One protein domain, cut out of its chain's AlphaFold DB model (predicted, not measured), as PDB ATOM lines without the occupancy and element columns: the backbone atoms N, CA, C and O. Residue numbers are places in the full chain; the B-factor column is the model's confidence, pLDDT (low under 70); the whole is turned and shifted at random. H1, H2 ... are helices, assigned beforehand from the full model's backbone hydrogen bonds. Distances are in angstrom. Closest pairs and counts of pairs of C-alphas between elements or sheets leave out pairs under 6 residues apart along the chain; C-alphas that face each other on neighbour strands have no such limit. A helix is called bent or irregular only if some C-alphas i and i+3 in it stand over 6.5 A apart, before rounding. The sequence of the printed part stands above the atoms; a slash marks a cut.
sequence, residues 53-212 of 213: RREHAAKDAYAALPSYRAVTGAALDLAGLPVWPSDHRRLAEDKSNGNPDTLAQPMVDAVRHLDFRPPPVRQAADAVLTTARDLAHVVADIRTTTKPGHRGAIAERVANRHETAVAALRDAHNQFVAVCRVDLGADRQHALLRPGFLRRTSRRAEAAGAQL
ATOM      1  N   ARG A  53     141.604 159.042 116.340       49.03
ATOM      2  CA  ARG A  53     140.556 158.647 117.313       49.03
ATOM      3  C   ARG A  53     140.802 159.166 118.732       49.03
ATOM      4  O   ARG A  53     139.852 159.478 119.441       49.03
ATOM      5  N   ARG A  54     142.065 159.267 119.155       48.28
ATOM      6  CA  ARG A  54     142.424 159.855 120.464       48.28
ATOM      7  C   ARG A  54     142.532 161.375 120.385       48.28
ATOM      8  O   ARG A  54     142.205 162.059 121.347       48.28
ATOM      9  N   GLU A  55     142.949 161.874 119.226       49.88
ATOM     10  CA  GLU A  55     142.912 163.287 118.860       49.88
ATOM     11  C   GLU A  55     141.480 163.836 118.885       49.88
ATOM     12  O   GLU A  55     141.248 164.879 119.483       49.88
ATOM     13  N   HIS A  56     140.506 163.106 118.336       52.81
ATOM     14  CA  HIS A  56     139.093 163.468 118.432       52.81
ATOM     15  C   HIS A  56     138.569 163.416 119.856       52.81
ATOM     16  O   HIS A  56     137.985 164.392 120.287       52.81
ATOM     17  N   ALA A  57     138.866 162.376 120.638       55.28
ATOM     18  CA  ALA A  57     138.405 162.325 122.028       55.28
ATOM     19  C   ALA A  57     138.938 163.496 122.883       55.28
ATOM     20  O   ALA A  57     138.220 164.014 123.736       55.28
ATOM     21  N   ALA A  58     140.181 163.935 122.652       54.47
ATOM     22  CA  ALA A  58     140.736 165.114 123.312       54.47
ATOM     23  C   ALA A  58     140.092 166.408 122.793       54.47
ATOM     24  O   ALA A  58     139.682 167.240 123.598       54.47
ATOM     25  N   LYS A  59     139.947 166.563 121.470       58.22
ATOM     26  CA  LYS A  59     139.258 167.709 120.854       58.22
ATOM     27  C   LYS A  59     137.803 167.813 121.311       58.22
ATOM     28  O   LYS A  59     137.382 168.903 121.666       58.22
ATOM     29  N   ASP A  60     137.083 166.702 121.409       57.97
ATOM     30  CA  ASP A  60     135.710 166.618 121.910       57.97
ATOM     31  C   ASP A  60     135.644 166.980 123.401       57.97
ATOM     32  O   ASP A  60     134.767 167.735 123.822       57.97
ATOM     33  N   ALA A  61     136.611 166.518 124.204       58.12
ATOM     34  CA  ALA A  61     136.709 166.877 125.617       58.12
ATOM     35  C   ALA A  61     137.011 168.373 125.828       58.12
ATOM     36  O   ALA A  61     136.473 168.976 126.758       58.12
ATOM     37  N   TYR A  62     137.831 168.988 124.969       60.78
ATOM     38  CA  TYR A  62     138.089 170.431 124.995       60.78
ATOM     39  C   TYR A  62     136.920 171.242 124.426       60.78
ATOM     40  O   TYR A  62     136.560 172.258 125.015       60.78
ATOM     41  N   ALA A  63     136.273 170.778 123.357       60.06
ATOM     42  CA  ALA A  63     135.083 171.397 122.771       60.06
ATOM     43  C   ALA A  63     133.884 171.388 123.733       60.06
ATOM     44  O   ALA A  63     133.046 172.289 123.690       60.06
ATOM     45  N   ALA A  64     133.828 170.409 124.642       63.59
ATOM     46  CA  ALA A  64     132.846 170.365 125.718       63.59
ATOM     47  C   ALA A  64     133.086 171.427 126.809       63.59
ATOM     48  O   ALA A  64     132.176 171.708 127.591       63.59
ATOM     49  N   LEU A  65     134.278 172.039 126.884       67.62
ATOM     50  CA  LEU A  65     134.552 173.089 127.864       67.62
ATOM     51  C   LEU A  65     133.864 174.401 127.448       67.62
ATOM     52  O   LEU A  65     134.161 174.933 126.374       67.62
ATOM     53  N   PRO A  66     133.030 175.003 128.317       73.38
ATOM     54  CA  PRO A  66     132.336 176.255 128.009       73.38
ATOM     55  C   PRO A  66     133.275 177.396 127.594       73.38
ATOM     56  O   PRO A  66     132.958 178.158 126.685       73.38
ATOM     57  N   SER A  67     134.459 177.477 128.209       69.38
ATOM     58  CA  SER A  67     135.467 178.495 127.899       69.38
ATOM     59  C   SER A  67     136.047 178.345 126.492       69.38
ATOM     60  O   SER A  67     136.297 179.338 125.821       69.38
ATOM     61  N   TYR A  68     136.241 177.110 126.023       68.88
ATOM     62  CA  TYR A  68     136.756 176.862 124.677       68.88
ATOM     63  C   TYR A  68     135.695 177.199 123.629       68.88
ATOM     64  O   TYR A  68     135.983 177.893 122.661       68.88
ATOM     65  N   ARG A  69     134.438 176.808 123.880       73.00
ATOM     66  CA  ARG A  69     133.304 177.161 123.018       73.00
ATOM     67  C   ARG A  69     133.103 178.673 122.904       73.00
ATOM     68  O   ARG A  69     132.798 179.147 121.815       73.00
ATOM     69  N   ALA A  70     133.293 179.420 123.994       78.81
ATOM     70  CA  ALA A  70     133.237 180.881 123.973       78.81
ATOM     71  C   ALA A  70     134.325 181.480 123.067       78.81
ATOM     72  O   ALA A  70     134.027 182.337 122.242       78.81
ATOM     73  N   VAL A  71     135.563 180.982 123.164       75.81
ATOM     74  CA  VAL A  71     136.686 181.436 122.325       75.81
ATOM     75  C   VAL A  71     136.474 181.077 120.858       75.81
ATOM     76  O   VAL A  71     136.664 181.921 119.992       75.81
ATOM     77  N   THR A  72     136.023 179.857 120.559       73.81
ATOM     78  CA  THR A  72     135.701 179.459 119.181       73.81
ATOM     79  C   THR A  72     134.546 180.279 118.610       73.81
ATOM     80  O   THR A  72     134.620 180.699 117.462       73.81
ATOM     81  N   GLY A  73     133.499 180.537 119.401       76.25
ATOM     82  CA  GLY A  73     132.381 181.390 118.995       76.25
ATOM     83  C   GLY A  73     132.842 182.805 118.658       76.25
ATOM     84  O   GLY A  73     132.608 183.270 117.551       76.25
ATOM     85  N   ALA A  74     133.602 183.436 119.557       79.44
ATOM     86  CA  ALA A  74     134.147 184.772 119.336       79.44
ATOM     87  C   ALA A  74     135.093 184.838 118.122       79.44
ATOM     88  O   ALA A  74     135.073 185.815 117.377       79.44
ATOM     89  N   ALA A  75     135.887 183.789 117.883       76.38
ATOM     90  CA  ALA A  75     136.746 183.700 116.704       76.38
ATOM     91  C   ALA A  75     135.938 183.614 115.399       76.38
ATOM     92  O   ALA A  75     136.284 184.275 114.422       76.38
ATOM     93  N   LEU A  76     134.863 182.819 115.383       76.06
ATOM     94  CA  LEU A  76     133.963 182.707 114.234       76.06
ATOM     95  C   LEU A  76     133.203 184.012 113.984       76.06
ATOM     96  O   LEU A  76     133.088 184.431 112.835       76.06
ATOM     97  N   ASP A  77     132.743 184.675 115.044       79.94
ATOM     98  CA  ASP A  77     132.062 185.967 114.953       79.94
ATOM     99  C   ASP A  77     132.994 187.047 114.388       79.94
ATOM    100  O   ASP A  77     132.590 187.827 113.523       79.94
ATOM    101  N   LEU A  78     134.260 187.064 114.822       78.75
ATOM    102  CA  LEU A  78     135.269 187.995 114.315       78.75
ATOM    103  C   LEU A  78     135.644 187.700 112.855       78.75
ATOM    104  O   LEU A  78     135.744 188.623 112.050       78.75
ATOM    105  N   ALA A  79     135.814 186.426 112.492       74.00
ATOM    106  CA  ALA A  79     136.109 186.016 111.118       74.00
ATOM    107  C   ALA A  79     134.932 186.278 110.159       74.00
ATOM    108  O   ALA A  79     135.137 186.585 108.986       74.00
ATOM    109  N   GLY A  80     133.696 186.183 110.658       75.12
ATOM    110  CA  GLY A  80     132.470 186.471 109.915       75.12
ATOM    111  C   GLY A  80     132.069 187.948 109.901       75.12
ATOM    112  O   GLY A  80     131.016 188.285 109.351       75.12
ATOM    113  N   LEU A  81     132.862 188.834 110.512       77.06
ATOM    114  CA  LEU A  81     132.499 190.233 110.671       77.06
ATOM    115  C   LEU A  81     132.432 190.932 109.299       77.06
ATOM    116  O   LEU A  81     133.430 190.989 108.574       77.06
ATOM    117  N   PRO A  82     131.280 191.516 108.918       75.75
ATOM    118  CA  PRO A  82     131.178 192.217 107.650       75.75
ATOM    119  C   PRO A  82     132.046 193.474 107.688       75.75
ATOM    120  O   PRO A  82     131.873 194.346 108.544       75.75
ATOM    121  N   VAL A  83     132.949 193.602 106.717       78.75
ATOM    122  CA  VAL A  83     133.802 194.790 106.577       78.75
ATOM    123  C   VAL A  83     132.944 196.045 106.389       78.75
ATOM    124  O   VAL A  83     133.130 197.020 107.111       78.75
ATOM    125  N   TRP A  84     131.939 195.991 105.509       76.56
ATOM    126  CA  TRP A  84     130.925 197.038 105.357       76.56
ATOM    127  C   TRP A  84     129.533 196.449 105.601       76.56
ATOM    128  O   TRP A  84     129.047 195.679 104.767       76.56
ATOM    129  N   PRO A  85     128.868 196.784 106.719       67.56
ATOM    130  CA  PRO A  85     127.503 196.341 106.953       67.56
ATOM    131  C   PRO A  85     126.582 196.923 105.873       67.56
ATOM    132  O   PRO A  85     126.525 198.135 105.682       67.56
ATOM    133  N   SER A  86     125.862 196.064 105.151       64.06
ATOM    134  CA  SER A  86     124.874 196.485 104.141       64.06
ATOM    135  C   SER A  86     123.597 197.035 104.783       64.06
ATOM    136  O   SER A  86     122.833 197.759 104.149       64.06
ATOM    137  N   ASP A  87     123.364 196.670 106.043       66.75
ATOM    138  CA  ASP A  87     122.196 197.055 106.816       66.75
ATOM    139  C   ASP A  87     122.492 198.326 107.625       66.75
ATOM    140  O   ASP A  87     123.265 198.322 108.588       66.75
ATOM    141  N   HIS A  88     121.852 199.426 107.229       57.12
ATOM    142  CA  HIS A  88     121.960 200.718 107.902       57.12
ATOM    143  C   HIS A  88     121.497 200.670 109.366       57.12
ATOM    144  O   HIS A  88     121.979 201.463 110.175       57.12
ATOM    145  N   ARG A  89     120.620 199.722 109.731       57.12
ATOM    146  CA  ARG A  89     120.189 199.513 111.118       57.12
ATOM    147  C   ARG A  89     121.309 198.921 111.971       57.12
ATOM    148  O   ARG A  89     121.573 199.425 113.057       57.12
ATOM    149  N   ARG A  90     122.041 197.936 111.438       59.31
ATOM    150  CA  ARG A  90     123.235 197.385 112.099       59.31
ATOM    151  C   ARG A  90     124.351 198.414 112.227       59.31
ATOM    152  O   ARG A  90     125.057 198.400 113.218       59.31
ATOM    153  N   LEU A  91     124.488 199.324 111.264       58.69
ATOM    154  CA  LEU A  91     125.455 200.427 111.330       58.69
ATOM    155  C   LEU A  91     125.177 201.405 112.485       58.69
ATOM    156  O   LEU A  91     126.120 201.955 113.040       58.69
ATOM    157  N   ALA A  92     123.907 201.620 112.845       59.00
ATOM    158  CA  ALA A  92     123.521 202.457 113.984       59.00
ATOM    159  C   ALA A  92     123.681 201.738 115.337       59.00
ATOM    160  O   ALA A  92     123.898 202.380 116.363       59.00
ATOM    161  N   GLU A  93     123.571 200.408 115.338       62.22
ATOM    162  CA  GLU A  93     123.769 199.556 116.516       62.22
ATOM    163  C   GLU A  93     125.247 199.182 116.736       62.22
ATOM    164  O   GLU A  93     125.631 198.851 117.861       62.22
ATOM    165  N   ASP A  94     126.087 199.272 115.696       65.44
ATOM    166  CA  ASP A  94     127.528 199.016 115.753       65.44
ATOM    167  C   ASP A  94     128.249 200.152 116.502       65.44
ATOM    168  O   ASP A  94     128.875 201.046 115.931       65.44
ATOM    169  N   LYS A  95     128.168 200.090 117.836       61.94
ATOM    170  CA  LYS A  95     128.862 200.987 118.773       61.94
ATOM    171  C   LYS A  95     130.384 200.941 118.638       61.94
ATOM    172  O   LYS A  95     131.050 201.773 119.252       61.94
ATOM    173  N   SER A  96     130.940 199.995 117.872       65.50
ATOM    174  CA  SER A  96     132.385 199.903 117.683       65.50
ATOM    175  C   SER A  96     132.954 201.135 116.993       65.50
ATOM    176  O   SER A  96     134.117 201.431 117.214       65.50
ATOM    177  N   ASN A  97     132.170 201.896 116.216       63.09
ATOM    178  CA  ASN A  97     132.611 203.137 115.560       63.09
ATOM    179  C   ASN A  97     133.898 202.985 114.710       63.09
ATOM    180  O   ASN A  97     134.563 203.972 114.403       63.09
ATOM    181  N   GLY A  98     134.269 201.753 114.339       69.94
ATOM    182  CA  GLY A  98     135.557 201.459 113.706       69.94
ATOM    183  C   GLY A  98     136.756 201.438 114.663       69.94
ATOM    184  O   GLY A  98     137.884 201.422 114.192       69.94
ATOM    185  N   ASN A  99     136.548 201.428 115.981       83.12
ATOM    186  CA  ASN A  99     137.595 201.175 116.963       83.12
ATOM    187  C   ASN A  99     137.972 199.677 116.941       83.12
ATOM    188  O   ASN A  99     137.141 198.835 117.307       83.12
ATOM    189  N   PRO A 100     139.210 199.332 116.554       84.38
ATOM    190  CA  PRO A 100     139.671 197.947 116.483       84.38
ATOM    191  C   PRO A 100     139.628 197.230 117.836       84.38
ATOM    192  O   PRO A 100     139.284 196.049 117.884       84.38
ATOM    193  N   ASP A 101     139.854 197.937 118.946       85.62
ATOM    194  CA  ASP A 101     139.781 197.338 120.281       85.62
ATOM    195  C   ASP A 101     138.363 196.873 120.612       85.62
ATOM    196  O   ASP A 101     138.168 195.822 121.217       85.62
ATOM    197  N   THR A 102     137.350 197.623 120.166       86.25
ATOM    198  CA  THR A 102     135.947 197.249 120.389       86.25
ATOM    199  C   THR A 102     135.531 196.070 119.511       86.25
ATOM    200  O   THR A 102     134.729 195.246 119.940       86.25
ATOM    201  N   LEU A 103     136.105 195.950 118.308       83.19
ATOM    202  CA  LEU A 103     135.890 194.802 117.424       83.19
ATOM    203  C   LEU A 103     136.535 193.521 117.973       83.19
ATOM    204  O   LEU A 103     135.934 192.454 117.890       83.19
ATOM    205  N   ALA A 104     137.724 193.620 118.571       86.75
ATOM    206  CA  ALA A 104     138.412 192.485 119.186       86.75
ATOM    207  C   ALA A 104     137.883 192.136 120.595       86.75
ATOM    208  O   ALA A 104     138.196 191.066 121.121       86.75
ATOM    209  N   GLN A 105     137.079 193.009 121.212       87.31
ATOM    210  CA  GLN A 105     136.615 192.875 122.596       87.31
ATOM    211  C   GLN A 105     135.928 191.532 122.912       87.31
ATOM    212  O   GLN A 105     136.284 190.936 123.931       87.31
ATOM    213  N   PRO A 106     135.030 190.984 122.065       85.69
ATOM    214  CA  PRO A 106     134.433 189.671 122.319       85.69
ATOM    215  C   PRO A 106     135.480 188.557 122.443       85.69
ATOM    216  O   PRO A 106     135.340 187.658 123.270       85.69
ATOM    217  N   MET A 107     136.563 188.643 121.663       85.31
ATOM    218  CA  MET A 107     137.668 187.690 121.727       85.31
ATOM    219  C   MET A 107     138.487 187.861 123.007       85.31
ATOM    220  O   MET A 107     138.839 186.874 123.653       85.31
ATOM    221  N   VAL A 108     138.750 189.109 123.409       86.69
ATOM    222  CA  VAL A 108     139.420 189.438 124.678       86.69
ATOM    223  C   VAL A 108     138.647 188.863 125.861       86.69
ATOM    224  O   VAL A 108     139.236 188.200 126.715       86.69
ATOM    225  N   ASP A 109     137.332 189.066 125.900       86.62
ATOM    226  CA  ASP A 109     136.491 188.566 126.986       86.62
ATOM    227  C   ASP A 109     136.414 187.036 126.988       86.62
ATOM    228  O   ASP A 109     136.527 186.415 128.046       86.62
ATOM    229  N   ALA A 110     136.341 186.409 125.813       83.00
ATOM    230  CA  ALA A 110     136.376 184.956 125.701       83.00
ATOM    231  C   ALA A 110     137.701 184.355 126.210       83.00
ATOM    232  O   ALA A 110     137.690 183.352 126.928       83.00
ATOM    233  N   VAL A 111     138.842 184.971 125.886       81.81
ATOM    234  CA  VAL A 111     140.167 184.486 126.303       81.81
ATOM    235  C   VAL A 111     140.437 184.718 127.787       81.81
ATOM    236  O   VAL A 111     141.071 183.866 128.406       81.81
ATOM    237  N   ARG A 112     139.889 185.768 128.412       81.38
ATOM    238  CA  ARG A 112     139.982 185.961 129.877       81.38
ATOM    239  C   ARG A 112     139.469 184.755 130.665       81.38
ATOM    240  O   ARG A 112     140.000 184.410 131.718       81.38
ATOM    241  N   HIS A 113     138.479 184.034 130.136       73.62
ATOM    242  CA  HIS A 113     137.998 182.792 130.752       73.62
ATOM    243  C   HIS A 113     139.023 181.640 130.722       73.62
ATOM    244  O   HIS A 113     138.826 180.620 131.390       73.62
ATOM    245  N   LEU A 114     140.121 181.785 129.977       69.25
ATOM    246  CA  LEU A 114     141.252 180.861 129.926       69.25
ATOM    247  C   LEU A 114     142.426 181.286 130.825       69.25
ATOM    248  O   LEU A 114     143.363 180.500 130.965       69.25
ATOM    249  N   ASP A 115     142.385 182.446 131.490       64.75
ATOM    250  CA  ASP A 115     143.524 182.973 132.264       64.75
ATOM    251  C   ASP A 115     143.982 182.036 133.392       64.75
ATOM    252  O   ASP A 115     145.166 181.982 133.726       64.75
ATOM    253  N   PHE A 116     143.082 181.220 133.940       62.84
ATOM    254  CA  PHE A 116     143.393 180.250 134.999       62.84
ATOM    255  C   PHE A 116     144.001 178.932 134.485       62.84
ATOM    256  O   PHE A 116     144.186 177.986 135.253       62.84
ATOM    257  N   ARG A 117     144.295 178.827 133.184       67.50
ATOM    258  CA  ARG A 117     144.888 177.637 132.558       67.50
ATOM    259  C   ARG A 117     146.424 177.665 132.613       67.50
ATOM    260  O   ARG A 117     147.024 178.727 132.781       67.50
ATOM    261  N   PRO A 118     147.084 176.495 132.498       62.41
ATOM    262  CA  PRO A 118     148.541 176.400 132.570       62.41
ATOM    263  C   PRO A 118     149.252 177.234 131.485       62.41
ATOM    264  O   PRO A 118     148.675 177.464 130.418       62.41
ATOM    265  N   PRO A 119     150.523 177.633 131.708       65.56
ATOM    266  CA  PRO A 119     151.252 178.570 130.845       65.56
ATOM    267  C   PRO A 119     151.222 178.278 129.332       65.56
ATOM    268  O   PRO A 119     151.056 179.229 128.573       65.56
ATOM    269  N   PRO A 120     151.300 177.014 128.859       65.31
ATOM    270  CA  PRO A 120     151.217 176.720 127.425       65.31
ATOM    271  C   PRO A 120     149.873 177.104 126.791       65.31
ATOM    272  O   PRO A 120     149.828 177.488 125.629       65.31
ATOM    273  N   VAL A 121     148.776 177.012 127.550       65.94
ATOM    274  CA  VAL A 121     147.435 177.403 127.086       65.94
ATOM    275  C   VAL A 121     147.304 178.922 127.056       65.94
ATOM    276  O   VAL A 121     146.692 179.461 126.143       65.94
ATOM    277  N   ARG A 122     147.913 179.614 128.025       67.44
ATOM    278  CA  ARG A 122     147.912 181.079 128.070       67.44
ATOM    279  C   ARG A 122     148.695 181.679 126.902       67.44
ATOM    280  O   ARG A 122     148.155 182.513 126.196       67.44
ATOM    281  N   GLN A 123     149.899 181.173 126.624       74.25
ATOM    282  CA  GLN A 123     150.708 181.617 125.478       74.25
ATOM    283  C   GLN A 123     149.986 181.429 124.138       74.25
ATOM    284  O   GLN A 123     150.010 182.313 123.286       74.25
ATOM    285  N   ALA A 124     149.318 180.285 123.969       72.94
ATOM    286  CA  ALA A 124     148.465 180.017 122.820       72.94
ATOM    287  C   ALA A 124     147.330 181.045 122.699       72.94
ATOM    288  O   ALA A 124     147.095 181.605 121.630       72.94
ATOM    289  N   ALA A 125     146.642 181.323 123.806       75.69
ATOM    290  CA  ALA A 125     145.550 182.280 123.827       75.69
ATOM    291  C   ALA A 125     146.022 183.726 123.575       75.69
ATOM    292  O   ALA A 125     145.347 184.466 122.866       75.69
ATOM    293  N   ASP A 126     147.208 184.107 124.058       82.25
ATOM    294  CA  ASP A 126     147.824 185.415 123.801       82.25
ATOM    295  C   ASP A 126     148.162 185.604 122.312       82.25
ATOM    296  O   ASP A 126     147.916 186.670 121.739       82.25
ATOM    297  N   ALA A 127     148.680 184.563 121.653       82.94
ATOM    298  CA  ALA A 127     148.952 184.583 120.214       82.94
ATOM    299  C   ALA A 127     147.659 184.733 119.392       82.94
ATOM    300  O   ALA A 127     147.597 185.513 118.434       82.94
ATOM    301  N   VAL A 128     146.597 184.039 119.808       84.12
ATOM    302  CA  VAL A 128     145.264 184.173 119.213       84.12
ATOM    303  C   VAL A 128     144.708 185.587 119.421       84.12
ATOM    304  O   VAL A 128     144.189 186.182 118.481       84.12
ATOM    305  N   LEU A 129     144.849 186.171 120.615       86.56
ATOM    306  CA  LEU A 129     144.419 187.550 120.873       86.56
ATOM    307  C   LEU A 129     145.177 188.575 120.039       86.56
ATOM    308  O   LEU A 129     144.589 189.556 119.592       86.56
ATOM    309  N   THR A 130     146.473 188.357 119.845       89.44
ATOM    310  CA  THR A 130     147.314 189.255 119.052       89.44
ATOM    311  C   THR A 130     146.828 189.273 117.608       89.44
ATOM    312  O   THR A 130     146.470 190.324 117.088       89.44
ATOM    313  N   THR A 131     146.667 188.095 117.008       86.94
ATOM    314  CA  THR A 131     146.179 187.977 115.626       86.94
ATOM    315  C   THR A 131     144.723 188.425 115.455       86.94
ATOM    316  O   THR A 131     144.372 188.973 114.412       86.94
ATOM    317  N   ALA A 132     143.878 188.269 116.480       86.56
ATOM    318  CA  ALA A 132     142.521 188.819 116.490       86.56
ATOM    319  C   ALA A 132     142.520 190.355 116.444       86.56
ATOM    320  O   ALA A 132     141.739 190.952 115.700       86.56
ATOM    321  N   ARG A 133     143.398 191.003 117.221       90.38
ATOM    322  CA  ARG A 133     143.554 192.463 117.196       90.38
ATOM    323  C   ARG A 133     144.081 192.940 115.854       90.38
ATOM    324  O   ARG A 133     143.532 193.894 115.316       90.38
ATOM    325  N   ASP A 134     145.072 192.258 115.289       89.44
ATOM    326  CA  ASP A 134     145.618 192.605 113.975       89.44
ATOM    327  C   ASP A 134     144.532 192.547 112.889       89.44
ATOM    328  O   ASP A 134     144.374 193.482 112.104       89.44
ATOM    329  N   LEU A 135     143.704 191.496 112.894       86.62
ATOM    330  CA  LEU A 135     142.556 191.385 111.996       86.62
ATOM    331  C   LEU A 135     141.550 192.529 112.211       86.62
ATOM    332  O   LEU A 135     141.099 193.149 111.245       86.62
ATOM    333  N   ALA A 136     141.224 192.846 113.466       88.06
ATOM    334  CA  ALA A 136     140.328 193.949 113.808       88.06
ATOM    335  C   ALA A 136     140.870 195.316 113.352       88.06
ATOM    336  O   ALA A 136     140.101 196.138 112.850       88.06
ATOM    337  N   HIS A 137     142.183 195.542 113.468       89.81
ATOM    338  CA  HIS A 137     142.874 196.726 112.952       89.81
ATOM    339  C   HIS A 137     142.731 196.848 111.441       89.81
ATOM    340  O   HIS A 137     142.300 197.889 110.954       89.81
ATOM    341  N   VAL A 138     142.997 195.773 110.700       89.12
ATOM    342  CA  VAL A 138     142.861 195.793 109.240       89.12
ATOM    343  C   VAL A 138     141.414 196.079 108.823       89.12
ATOM    344  O   VAL A 138     141.172 196.884 107.924       89.12
ATOM    345  N   VAL A 139     140.427 195.487 109.502       86.69
ATOM    346  CA  VAL A 139     139.008 195.768 109.235       86.69
ATOM    347  C   VAL A 139     138.658 197.232 109.526       86.69
ATOM    348  O   VAL A 139     137.979 197.873 108.718       86.69
ATOM    349  N   ALA A 140     139.116 197.774 110.654       87.25
ATOM    350  CA  ALA A 140     138.925 199.177 111.019       87.25
ATOM    351  C   ALA A 140     139.553 200.132 109.988       87.25
ATOM    352  O   ALA A 140     138.907 201.085 109.537       87.25
ATOM    353  N   ASP A 141     140.771 199.842 109.540       86.38
ATOM    354  CA  ASP A 141     141.474 200.626 108.528       86.38
ATOM    355  C   ASP A 141     140.739 200.597 107.187       86.38
ATOM    356  O   ASP A 141     140.546 201.634 106.550       86.38
ATOM    357  N   ILE A 142     140.238 199.436 106.765       84.94
ATOM    358  CA  ILE A 142     139.445 199.315 105.536       84.94
ATOM    359  C   ILE A 142     138.158 200.146 105.633       84.94
ATOM    360  O   ILE A 142     137.820 200.880 104.693       84.94
ATOM    361  N   ARG A 143     137.464 200.081 106.778       84.12
ATOM    362  CA  ARG A 143     136.235 200.844 107.055       84.12
ATOM    363  C   ARG A 143     136.456 202.354 106.970       84.12
ATOM    364  O   ARG A 143     135.596 203.060 106.441       84.12
ATOM    365  N   THR A 144     137.592 202.845 107.464       82.69
ATOM    366  CA  THR A 144     137.906 204.281 107.511       82.69
ATOM    367  C   THR A 144     138.495 204.806 106.201       82.69
ATOM    368  O   THR A 144     138.164 205.915 105.780       82.69
ATOM    369  N   THR A 145     139.328 204.019 105.517       80.94
ATOM    370  CA  THR A 145     140.113 204.497 104.366       80.94
ATOM    371  C   THR A 145     139.479 204.213 103.006       80.94
ATOM    372  O   THR A 145     139.786 204.916 102.040       80.94
ATOM    373  N   THR A 146     138.602 203.206 102.902       79.56
ATOM    374  CA  THR A 146     138.083 202.710 101.609       79.56
ATOM    375  C   THR A 146     136.566 202.546 101.601       79.56
ATOM    376  O   THR A 146     136.017 201.622 101.003       79.56
ATOM    377  N   LYS A 147     135.859 203.467 102.268       79.06
ATOM    378  CA  LYS A 147     134.396 203.448 102.335       79.06
ATOM    379  C   LYS A 147     133.779 203.466 100.922       79.06
ATOM    380  O   LYS A 147     134.048 204.404 100.165       79.06
ATOM    381  N   PRO A 148     132.932 202.482 100.569       77.31
ATOM    382  CA  PRO A 148     132.248 202.475  99.287       77.31
ATOM    383  C   PRO A 148     131.276 203.655  99.175       77.31
ATOM    384  O   PRO A 148     130.640 204.069 100.148       77.31
ATOM    385  N   GLY A 149     131.183 204.209  97.968       74.25
ATOM    386  CA  GLY A 149     130.255 205.274  97.606       74.25
ATOM    387  C   GLY A 149     128.853 204.754  97.275       74.25
ATOM    388  O   GLY A 149     128.435 203.674  97.698       74.25
ATOM    389  N   HIS A 150     128.099 205.532  96.493       72.75
ATOM    390  CA  HIS A 150     126.748 205.157  96.070       72.75
ATOM    391  C   HIS A 150     126.753 203.798  95.337       72.75
ATOM    392  O   HIS A 150     127.597 203.563  94.474       72.75
ATOM    393  N   ARG A 151     125.811 202.907  95.690       68.88
ATOM    394  CA  ARG A 151     125.668 201.533  95.147       68.88
ATOM    395  C   ARG A 151     126.862 200.593  95.383       68.88
ATOM    396  O   ARG A 151     127.004 199.610  94.666       68.88
ATOM    397  N   GLY A 152     127.705 200.861  96.381       69.44
ATOM    398  CA  GLY A 152     128.825 199.970  96.709       69.44
ATOM    399  C   GLY A 152     130.077 200.186  95.852       69.44
ATOM    400  O   GLY A 152     131.032 199.427  95.979       69.44
ATOM    401  N   ALA A 153     130.095 201.207  94.990       75.38
ATOM    402  CA  ALA A 153     131.234 201.480  94.121       75.38
ATOM    403  C   ALA A 153     132.416 202.069  94.908       75.38
ATOM    404  O   ALA A 153     132.261 203.043  95.652       75.38
ATOM    405  N   ILE A 154     133.609 201.511  94.709       78.88
ATOM    406  CA  ILE A 154     134.863 202.092  95.196       78.88
ATOM    407  C   ILE A 154     135.283 203.195  94.221       78.88
ATOM    408  O   ILE A 154     135.273 202.997  93.007       78.88
ATOM    409  N   ALA A 155     135.625 204.377  94.735       80.75
ATOM    410  CA  ALA A 155     136.089 205.464  93.880       80.75
ATOM    411  C   ALA A 155     137.471 205.128  93.293       80.75
ATOM    412  O   ALA A 155     138.356 204.680  94.017       80.75
ATOM    413  N   GLU A 156     137.684 205.414  92.008       80.88
ATOM    414  CA  GLU A 156     138.924 205.090  91.282       80.88
ATOM    415  C   GLU A 156     140.189 205.590  92.004       80.88
ATOM    416  O   GLU A 156     141.154 204.852  92.178       80.88
ATOM    417  N   ARG A 157     140.133 206.804  92.570       85.06
ATOM    418  CA  ARG A 157     141.223 207.411  93.360       85.06
ATOM    419  C   ARG A 157     141.668 206.610  94.596       85.06
ATOM    420  O   ARG A 157     142.743 206.873  95.123       85.06
ATOM    421  N   VAL A 158     140.840 205.692  95.099       85.19
ATOM    422  CA  VAL A 158     141.161 204.818  96.244       85.19
ATOM    423  C   VAL A 158     141.256 203.340  95.852       85.19
ATOM    424  O   VAL A 158     141.496 202.519  96.733       85.19
ATOM    425  N   ALA A 159     141.127 202.990  94.567       80.75
ATOM    426  CA  ALA A 159     141.121 201.603  94.096       80.75
ATOM    427  C   ALA A 159     142.399 200.843  94.487       80.75
ATOM    428  O   ALA A 159     142.311 199.832  95.176       80.75
ATOM    429  N   ASN A 160     143.583 201.390  94.189       84.25
ATOM    430  CA  ASN A 160     144.858 200.756  94.561       84.25
ATOM    431  C   ASN A 160     144.986 200.557  96.079       84.25
ATOM    432  O   ASN A 160     145.463 199.529  96.545       84.25
ATOM    433  N   ARG A 161     144.535 201.537  96.876       82.38
ATOM    434  CA  ARG A 161     144.559 201.429  98.341       82.38
ATOM    435  C   ARG A 161     143.606 200.339  98.829       82.38
ATOM    436  O   ARG A 161     143.942 199.614  99.758       82.38
ATOM    437  N   HIS A 162     142.439 200.231  98.206       80.06
ATOM    438  CA  HIS A 162     141.460 199.194  98.498       80.06
ATOM    439  C   HIS A 162     141.983 197.797  98.164       80.06
ATOM    440  O   HIS A 162     141.861 196.906  98.996       80.06
ATOM    441  N   GLU A 163     142.635 197.610  97.018       81.12
ATOM    442  CA  GLU A 163     143.265 196.335  96.660       81.12
ATOM    443  C   GLU A 163     144.328 195.912  97.681       81.12
ATOM    444  O   GLU A 163     144.286 194.784  98.177       81.12
ATOM    445  N   THR A 164     145.223 196.828  98.071       85.25
ATOM    446  CA  THR A 164     146.226 196.569  99.116       85.25
ATOM    447  C   THR A 164     145.578 196.205 100.449       85.25
ATOM    448  O   THR A 164     146.025 195.281 101.125       85.25
ATOM    449  N   ALA A 165     144.508 196.902 100.832       82.31
ATOM    450  CA  ALA A 165     143.832 196.647 102.094       82.31
ATOM    451  C   ALA A 165     143.085 195.298 102.086       82.31
ATOM    452  O   ALA A 165     143.105 194.573 103.075       82.31
ATOM    453  N   VAL A 166     142.499 194.901 100.951       82.38
ATOM    454  CA  VAL A 166     141.903 193.568 100.768       82.38
ATOM    455  C   VAL A 166     142.965 192.465 100.828       82.38
ATOM    456  O   VAL A 166     142.706 191.411 101.408       82.38
ATOM    457  N   ALA A 167     144.153 192.686 100.263       80.88
ATOM    458  CA  ALA A 167     145.266 191.745 100.391       80.88
ATOM    459  C   ALA A 167     145.699 191.592 101.859       80.88
ATOM    460  O   ALA A 167     145.735 190.473 102.367       80.88
ATOM    461  N   ALA A 168     145.893 192.708 102.570       84.62
ATOM    462  CA  ALA A 168     146.215 192.701 103.996       84.62
ATOM    463  C   ALA A 168     145.142 191.988 104.839       84.62
ATOM    464  O   ALA A 168     145.473 191.256 105.769       84.62
ATOM    465  N   LEU A 169     143.859 192.143 104.490       83.94
ATOM    466  CA  LEU A 169     142.763 191.439 105.160       83.94
ATOM    467  C   LEU A 169     142.861 189.927 104.975       83.94
ATOM    468  O   LEU A 169     142.659 189.180 105.931       83.94
ATOM    469  N   ARG A 170     143.170 189.467 103.758       84.00
ATOM    470  CA  ARG A 170     143.347 188.038 103.472       84.00
ATOM    471  C   ARG A 170     144.519 187.464 104.256       84.00
ATOM    472  O   ARG A 170     144.373 186.396 104.845       84.00
ATOM    473  N   ASP A 171     145.639 188.175 104.301       84.06
ATOM    474  CA  ASP A 171     146.828 187.734 105.029       84.06
ATOM    475  C   ASP A 171     146.570 187.683 106.540       84.06
ATOM    476  O   ASP A 171     146.818 186.649 107.165       84.06
ATOM    477  N   ALA A 172     145.974 188.736 107.112       82.75
ATOM    478  CA  ALA A 172     145.606 188.784 108.527       82.75
ATOM    479  C   ALA A 172     144.600 187.682 108.897       82.75
ATOM    480  O   ALA A 172     144.761 187.004 109.912       82.75
ATOM    481  N   HIS A 173     143.595 187.441 108.050       82.94
ATOM    482  CA  HIS A 173     142.636 186.355 108.242       82.94
ATOM    483  C   HIS A 173     143.319 184.980 108.191       82.94
ATOM    484  O   HIS A 173     143.102 184.147 109.069       82.94
ATOM    485  N   ASN A 174     144.179 184.735 107.198       79.25
ATOM    486  CA  ASN A 174     144.909 183.474 107.072       79.25
ATOM    487  C   ASN A 174     145.822 183.225 108.278       79.25
ATOM    488  O   ASN A 174     145.874 182.105 108.789       79.25
ATOM    489  N   GLN A 175     146.502 184.265 108.763       81.94
ATOM    490  CA  GLN A 175     147.336 184.193 109.957       81.94
ATOM    491  C   GLN A 175     146.502 183.912 111.213       81.94
ATOM    492  O   GLN A 175     146.857 183.027 111.991       81.94
ATOM    493  N   PHE A 176     145.370 184.600 111.383       77.94
ATOM    494  CA  PHE A 176     144.443 184.369 112.490       77.94
ATOM    495  C   PHE A 176     143.925 182.925 112.507       77.94
ATOM    496  O   PHE A 176     143.986 182.251 113.537       77.94
ATOM    497  N   VAL A 177     143.497 182.403 111.354       77.25
ATOM    498  CA  VAL A 177     143.039 181.012 111.215       77.25
ATOM    499  C   VAL A 177     144.171 180.021 111.494       77.25
ATOM    500  O   VAL A 177     143.955 179.028 112.191       77.25
ATOM    501  N   ALA A 178     145.380 180.277 110.991       74.75
ATOM    502  CA  ALA A 178     146.533 179.410 111.217       74.75
ATOM    503  C   ALA A 178     146.896 179.316 112.708       74.75
ATOM    504  O   ALA A 178     147.086 178.213 113.223       74.75
ATOM    505  N   VAL A 179     146.930 180.448 113.417       75.38
ATOM    506  CA  VAL A 179     147.213 180.491 114.860       75.38
ATOM    507  C   VAL A 179     146.093 179.825 115.657       75.38
ATOM    508  O   VAL A 179     146.369 178.963 116.493       75.38
ATOM    509  N   CYS A 180     144.827 180.115 115.333       69.00
ATOM    510  CA  CYS A 180     143.687 179.420 115.932       69.00
ATOM    511  C   CYS A 180     143.795 177.898 115.761       69.00
ATOM    512  O   CYS A 180     143.523 177.154 116.699       69.00
ATOM    513  N   ARG A 181     144.239 177.413 114.595       66.19
ATOM    514  CA  ARG A 181     144.399 175.977 114.331       66.19
ATOM    515  C   ARG A 181     145.535 175.361 115.154       66.19
ATOM    516  O   ARG A 181     145.331 174.341 115.807       66.19
ATOM    517  N   VAL A 182     146.724 175.958 115.134       59.53
ATOM    518  CA  VAL A 182     147.926 175.374 115.756       59.53
ATOM    519  C   VAL A 182     147.840 175.384 117.283       59.53
ATOM    520  O   VAL A 182     148.152 174.375 117.925       59.53
ATOM    521  N   ASP A 183     147.392 176.498 117.861       59.47
ATOM    522  CA  ASP A 183     147.580 176.784 119.283       59.47
ATOM    523  C   ASP A 183     146.335 176.470 120.139       59.47
ATOM    524  O   ASP A 183     146.478 176.100 121.307       59.47
ATOM    525  N   LEU A 184     145.124 176.452 119.556       57.34
ATOM    526  CA  LEU A 184     143.916 175.943 120.233       57.34
ATOM    527  C   LEU A 184     143.770 174.410 120.156       57.34
ATOM    528  O   LEU A 184     142.784 173.875 120.657       57.34
ATOM    529  N   GLY A 185     144.748 173.683 119.602       51.03
ATOM    530  CA  GLY A 185     144.851 172.229 119.785       51.03
ATOM    531  C   GLY A 185     144.683 171.350 118.544       51.03
ATOM    532  O   GLY A 185     144.205 170.225 118.685       51.03
ATOM    533  N   ALA A 186     145.091 171.783 117.344       47.97
ATOM    534  CA  ALA A 186     145.221 170.838 116.230       47.97
ATOM    535  C   ALA A 186     146.539 170.043 116.256       47.97
ATOM    536  O   ALA A 186     146.478 168.851 115.992       47.97
ATOM    537  N   ASP A 187     147.681 170.643 116.636       42.69
ATOM    538  CA  ASP A 187     148.994 169.989 116.436       42.69
ATOM    539  C   ASP A 187     149.927 169.947 117.668       42.69
ATOM    540  O   ASP A 187     150.620 168.951 117.891       42.69
ATOM    541  N   ARG A 188     149.978 170.987 118.518       41.97
ATOM    542  CA  ARG A 188     151.058 171.107 119.532       41.97
ATOM    543  C   ARG A 188     150.826 170.401 120.868       41.97
ATOM    544  O   ARG A 188     151.783 169.903 121.467       41.97
ATOM    545  N   GLN A 189     149.592 170.323 121.364       47.09
ATOM    546  CA  GLN A 189     149.330 169.783 122.713       47.09
ATOM    547  C   GLN A 189     149.543 168.255 122.817       47.09
ATOM    548  O   GLN A 189     149.687 167.712 123.915       47.09
ATOM    549  N   HIS A 190     149.694 167.567 121.681       44.03
ATOM    550  CA  HIS A 190     150.030 166.143 121.600       44.03
ATOM    551  C   HIS A 190     151.453 165.796 122.062       44.03
ATOM    552  O   HIS A 190     151.697 164.668 122.500       44.03
ATOM    553  N   ALA A 191     152.396 166.744 122.021       45.62
ATOM    554  CA  ALA A 191     153.762 166.494 122.478       45.62
ATOM    555  C   ALA A 191     153.849 166.344 124.009       45.62
ATOM    556  O   ALA A 191     154.636 165.537 124.509       45.62
ATOM    557  N   LEU A 192     153.008 167.078 124.748       44.53
ATOM    558  CA  LEU A 192     153.034 167.139 126.213       44.53
ATOM    559  C   LEU A 192     152.187 166.048 126.884       44.53
ATOM    560  O   LEU A 192     152.512 165.623 127.990       44.53
ATOM    561  N   LEU A 193     151.152 165.540 126.208       47.28
ATOM    562  CA  LEU A 193     150.273 164.477 126.721       47.28
ATOM    563  C   LEU A 193     150.721 163.058 126.331       47.28
ATOM    564  O   LEU A 193     150.006 162.084 126.567       47.28
ATOM    565  N   ARG A 194     151.916 162.899 125.748       41.25
ATOM    566  CA  ARG A 194     152.471 161.580 125.420       41.25
ATOM    567  C   ARG A 194     152.804 160.832 126.728       41.25
ATOM    568  O   ARG A 194     153.717 161.267 127.433       41.25
ATOM    569  N   PRO A 195     152.211 159.656 127.025       46.00
ATOM    570  CA  PRO A 195     152.474 158.898 128.264       46.00
ATOM    571  C   PRO A 195     153.919 158.361 128.400       46.00
ATOM    572  O   PRO A 195     154.250 157.673 129.361       46.00
ATOM    573  N   GLY A 196     154.811 158.685 127.458       48.19
ATOM    574  CA  GLY A 196     156.239 158.369 127.503       48.19
ATOM    575  C   GLY A 196     157.174 159.575 127.646       48.19
ATOM    576  O   GLY A 196     158.367 159.356 127.835       48.19
ATOM    577  N   PHE A 197     156.693 160.822 127.556       46.50
ATOM    578  CA  PHE A 197     157.573 162.001 127.606       46.50
ATOM    579  C   PHE A 197     158.168 162.188 129.011       46.50
ATOM    580  O   PHE A 197     159.386 162.280 129.155       46.50
ATOM    581  N   LEU A 198     157.334 162.074 130.051       49.69
ATOM    582  CA  LEU A 198     157.768 162.139 131.452       49.69
ATOM    583  C   LEU A 198     158.642 160.939 131.875       49.69
ATOM    584  O   LEU A 198     159.562 161.097 132.669       49.69
ATOM    585  N   ARG A 199     158.435 159.747 131.290       54.66
ATOM    586  CA  ARG A 199     159.312 158.576 131.521       54.66
ATOM    587  C   ARG A 199     160.695 158.727 130.884       54.66
ATOM    588  O   ARG A 199     161.659 158.117 131.343       54.66
ATOM    589  N   ARG A 200     160.800 159.485 129.789       55.19
ATOM    590  CA  ARG A 200     162.060 159.671 129.058       55.19
ATOM    591  C   ARG A 200     162.918 160.763 129.700       55.19
ATOM    592  O   ARG A 200     164.137 160.628 129.711       55.19
ATOM    593  N   THR A 201     162.301 161.791 130.285       52.81
ATOM    594  CA  THR A 201     163.013 162.803 131.081       52.81
ATOM    595  C   THR A 201     163.454 162.257 132.438       52.81
ATOM    596  O   THR A 201     164.584 162.530 132.835       52.81
ATOM    597  N   SER A 202     162.654 161.404 133.097       57.34
ATOM    598  CA  SER A 202     163.056 160.770 134.363       57.34
ATOM    599  C   SER A 202     164.262 159.838 134.193       57.34
ATOM    600  O   SER A 202     165.237 159.970 134.924       57.34
ATOM    601  N   ARG A 203     164.273 158.975 133.163       57.50
ATOM    602  CA  ARG A 203     165.427 158.099 132.878       57.50
ATOM    603  C   ARG A 203     166.686 158.863 132.476       57.50
ATOM    604  O   ARG A 203     167.790 158.405 132.744       57.50
ATOM    605  N   ARG A 204     166.544 160.016 131.813       58.09
ATOM    606  CA  ARG A 204     167.693 160.851 131.431       58.09
ATOM    607  C   ARG A 204     168.268 161.603 132.636       58.09
ATOM    608  O   ARG A 204     169.481 161.757 132.710       58.09
ATOM    609  N   ALA A 205     167.420 162.004 133.583       56.12
ATOM    610  CA  ALA A 205     167.847 162.565 134.862       56.12
ATOM    611  C   ALA A 205     168.525 161.511 135.760       56.12
ATOM    612  O   ALA A 205     169.561 161.801 136.350       56.12
ATOM    613  N   GLU A 206     168.018 160.272 135.798       57.41
ATOM    614  CA  GLU A 206     168.677 159.153 136.495       57.41
ATOM    615  C   GLU A 206     170.036 158.798 135.874       57.41
ATOM    616  O   GLU A 206     171.014 158.619 136.596       57.41
ATOM    617  N   ALA A 207     170.132 158.752 134.541       58.00
ATOM    618  CA  ALA A 207     171.392 158.470 133.853       58.00
ATOM    619  C   ALA A 207     172.445 159.574 134.061       58.00
ATOM    620  O   ALA A 207     173.627 159.271 134.197       58.00
ATOM    621  N   ALA A 208     172.027 160.843 134.129       60.09
ATOM    622  CA  ALA A 208     172.924 161.962 134.424       60.09
ATOM    623  C   ALA A 208     173.384 161.974 135.895       60.09
ATOM    624  O   ALA A 208     174.529 162.315 136.175       60.09
ATOM    625  N   GLY A 209     172.526 161.554 136.834       59.06
ATOM    626  CA  GLY A 209     172.896 161.402 138.245       59.06
ATOM    627  C   GLY A 209     173.851 160.233 138.512       59.06
ATOM    628  O   GLY A 209     174.650 160.298 139.442       59.06
ATOM    629  N   ALA A 210     173.812 159.184 137.685       58.78
ATOM    630  CA  ALA A 210     174.692 158.021 137.804       58.78
ATOM    631  C   ALA A 210     176.126 158.258 137.291       58.78
ATOM    632  O   ALA A 210     177.020 157.515 137.668       58.78
ATOM    633  N   GLN A 211     176.360 159.280 136.458       55.50
ATOM    634  CA  GLN A 211     177.702 159.642 135.966       55.50
ATOM    635  C   GLN A 211     178.468 160.601 136.894       55.50
ATOM    636  O   GLN A 211     179.627 160.907 136.633       55.50
ATOM    637  N   LEU A 212     177.823 161.094 137.954       54.47
ATOM    638  CA  LEU A 212     178.398 162.019 138.938       54.47
ATOM    639  C   LEU A 212     178.744 161.334 140.277       54.47
ATOM    640  O   LEU A 212     178.995 162.017 141.269       54.47
TER     641      LEU A 212
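Overview. This is residues 53 to 212 of the 213 residues of an uncharacterized protein of Amycolatopsis saalfeldensis (UniProt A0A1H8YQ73). Two long helices, H6 and H5, run side by side in opposite directions, and two shorter ones, H4 and H2, extend the group into a loose four-helix, up-and-down bundle. H1 turns off at the bundle's end where H2 begins, residues 87 to 93 with H3 stick out, and a tail, residues 193 to 212 with H7, makes much of the length. The printed part has 160 residues, with helices H1 to H7 in chain order and no named strand: all helix. It is loose, with a radius of gyration of the C-alphas of 21.4 A and spans of 78 by 32 by 28 A.

Along the chain. H6, residues 156 to 186, is 42.8 A long, from C-alpha 156 at (138.924, 205.090, 91.282) to C-alpha 186 at (145.221, 170.838, 116.230). H5, residues 119 to 145, is 38.7 A long. H4 is residues 100 to 112, 18.0 A; H2, 66 to 79, 19.9 A; H1, 53 to 63, 14.9 A; H3, 88 to 93, 8.9 A. H7, residues 197 to 210, 20.3 A, ends at (174.692, 158.021, 137.804). H4 and H6 are irregular: C-alphas 103 and 106 are 7.2 A apart, 157 and 160 7.7 A.

Arrangement. The hub H5 touches H6 as a helical hairpin, opposite ways at a shallow tilt of 14 degrees; the closest C-alphas, Ala 124 and Asp 183, are 4.9 A apart. H5 and H4 are another hairpin, at 17 degrees, closest at Pro 100 and Ala 136, 4.9 A. H2 touches H4, closest at Val 71 and Ala 110, 4.9 A, but only just touches H5, with 3 pairs of C-alphas within 8 A, closest at Leu 78 and Ala 132, 7.6 A. H1 is close to but not clearly touching H2, about perpendicular at 86 degrees, closest at Ala 63 and Arg 69, 6.0 A. H3 and H7 touch no helix. Every O i to N i+4 pair is within hydrogen-bond range in H1, H2, H3, H5 and H7; H4 has 7 of 9, H6 23 of 27.

Size, cuts and confidence. The C-alphas of His 150 and Leu 212 are the farthest apart, 79.8 A. The printed part has no cut and no long link. Mean pLDDT of the printed part is 70.7; 73 residues are under 70, among them 180 to 212.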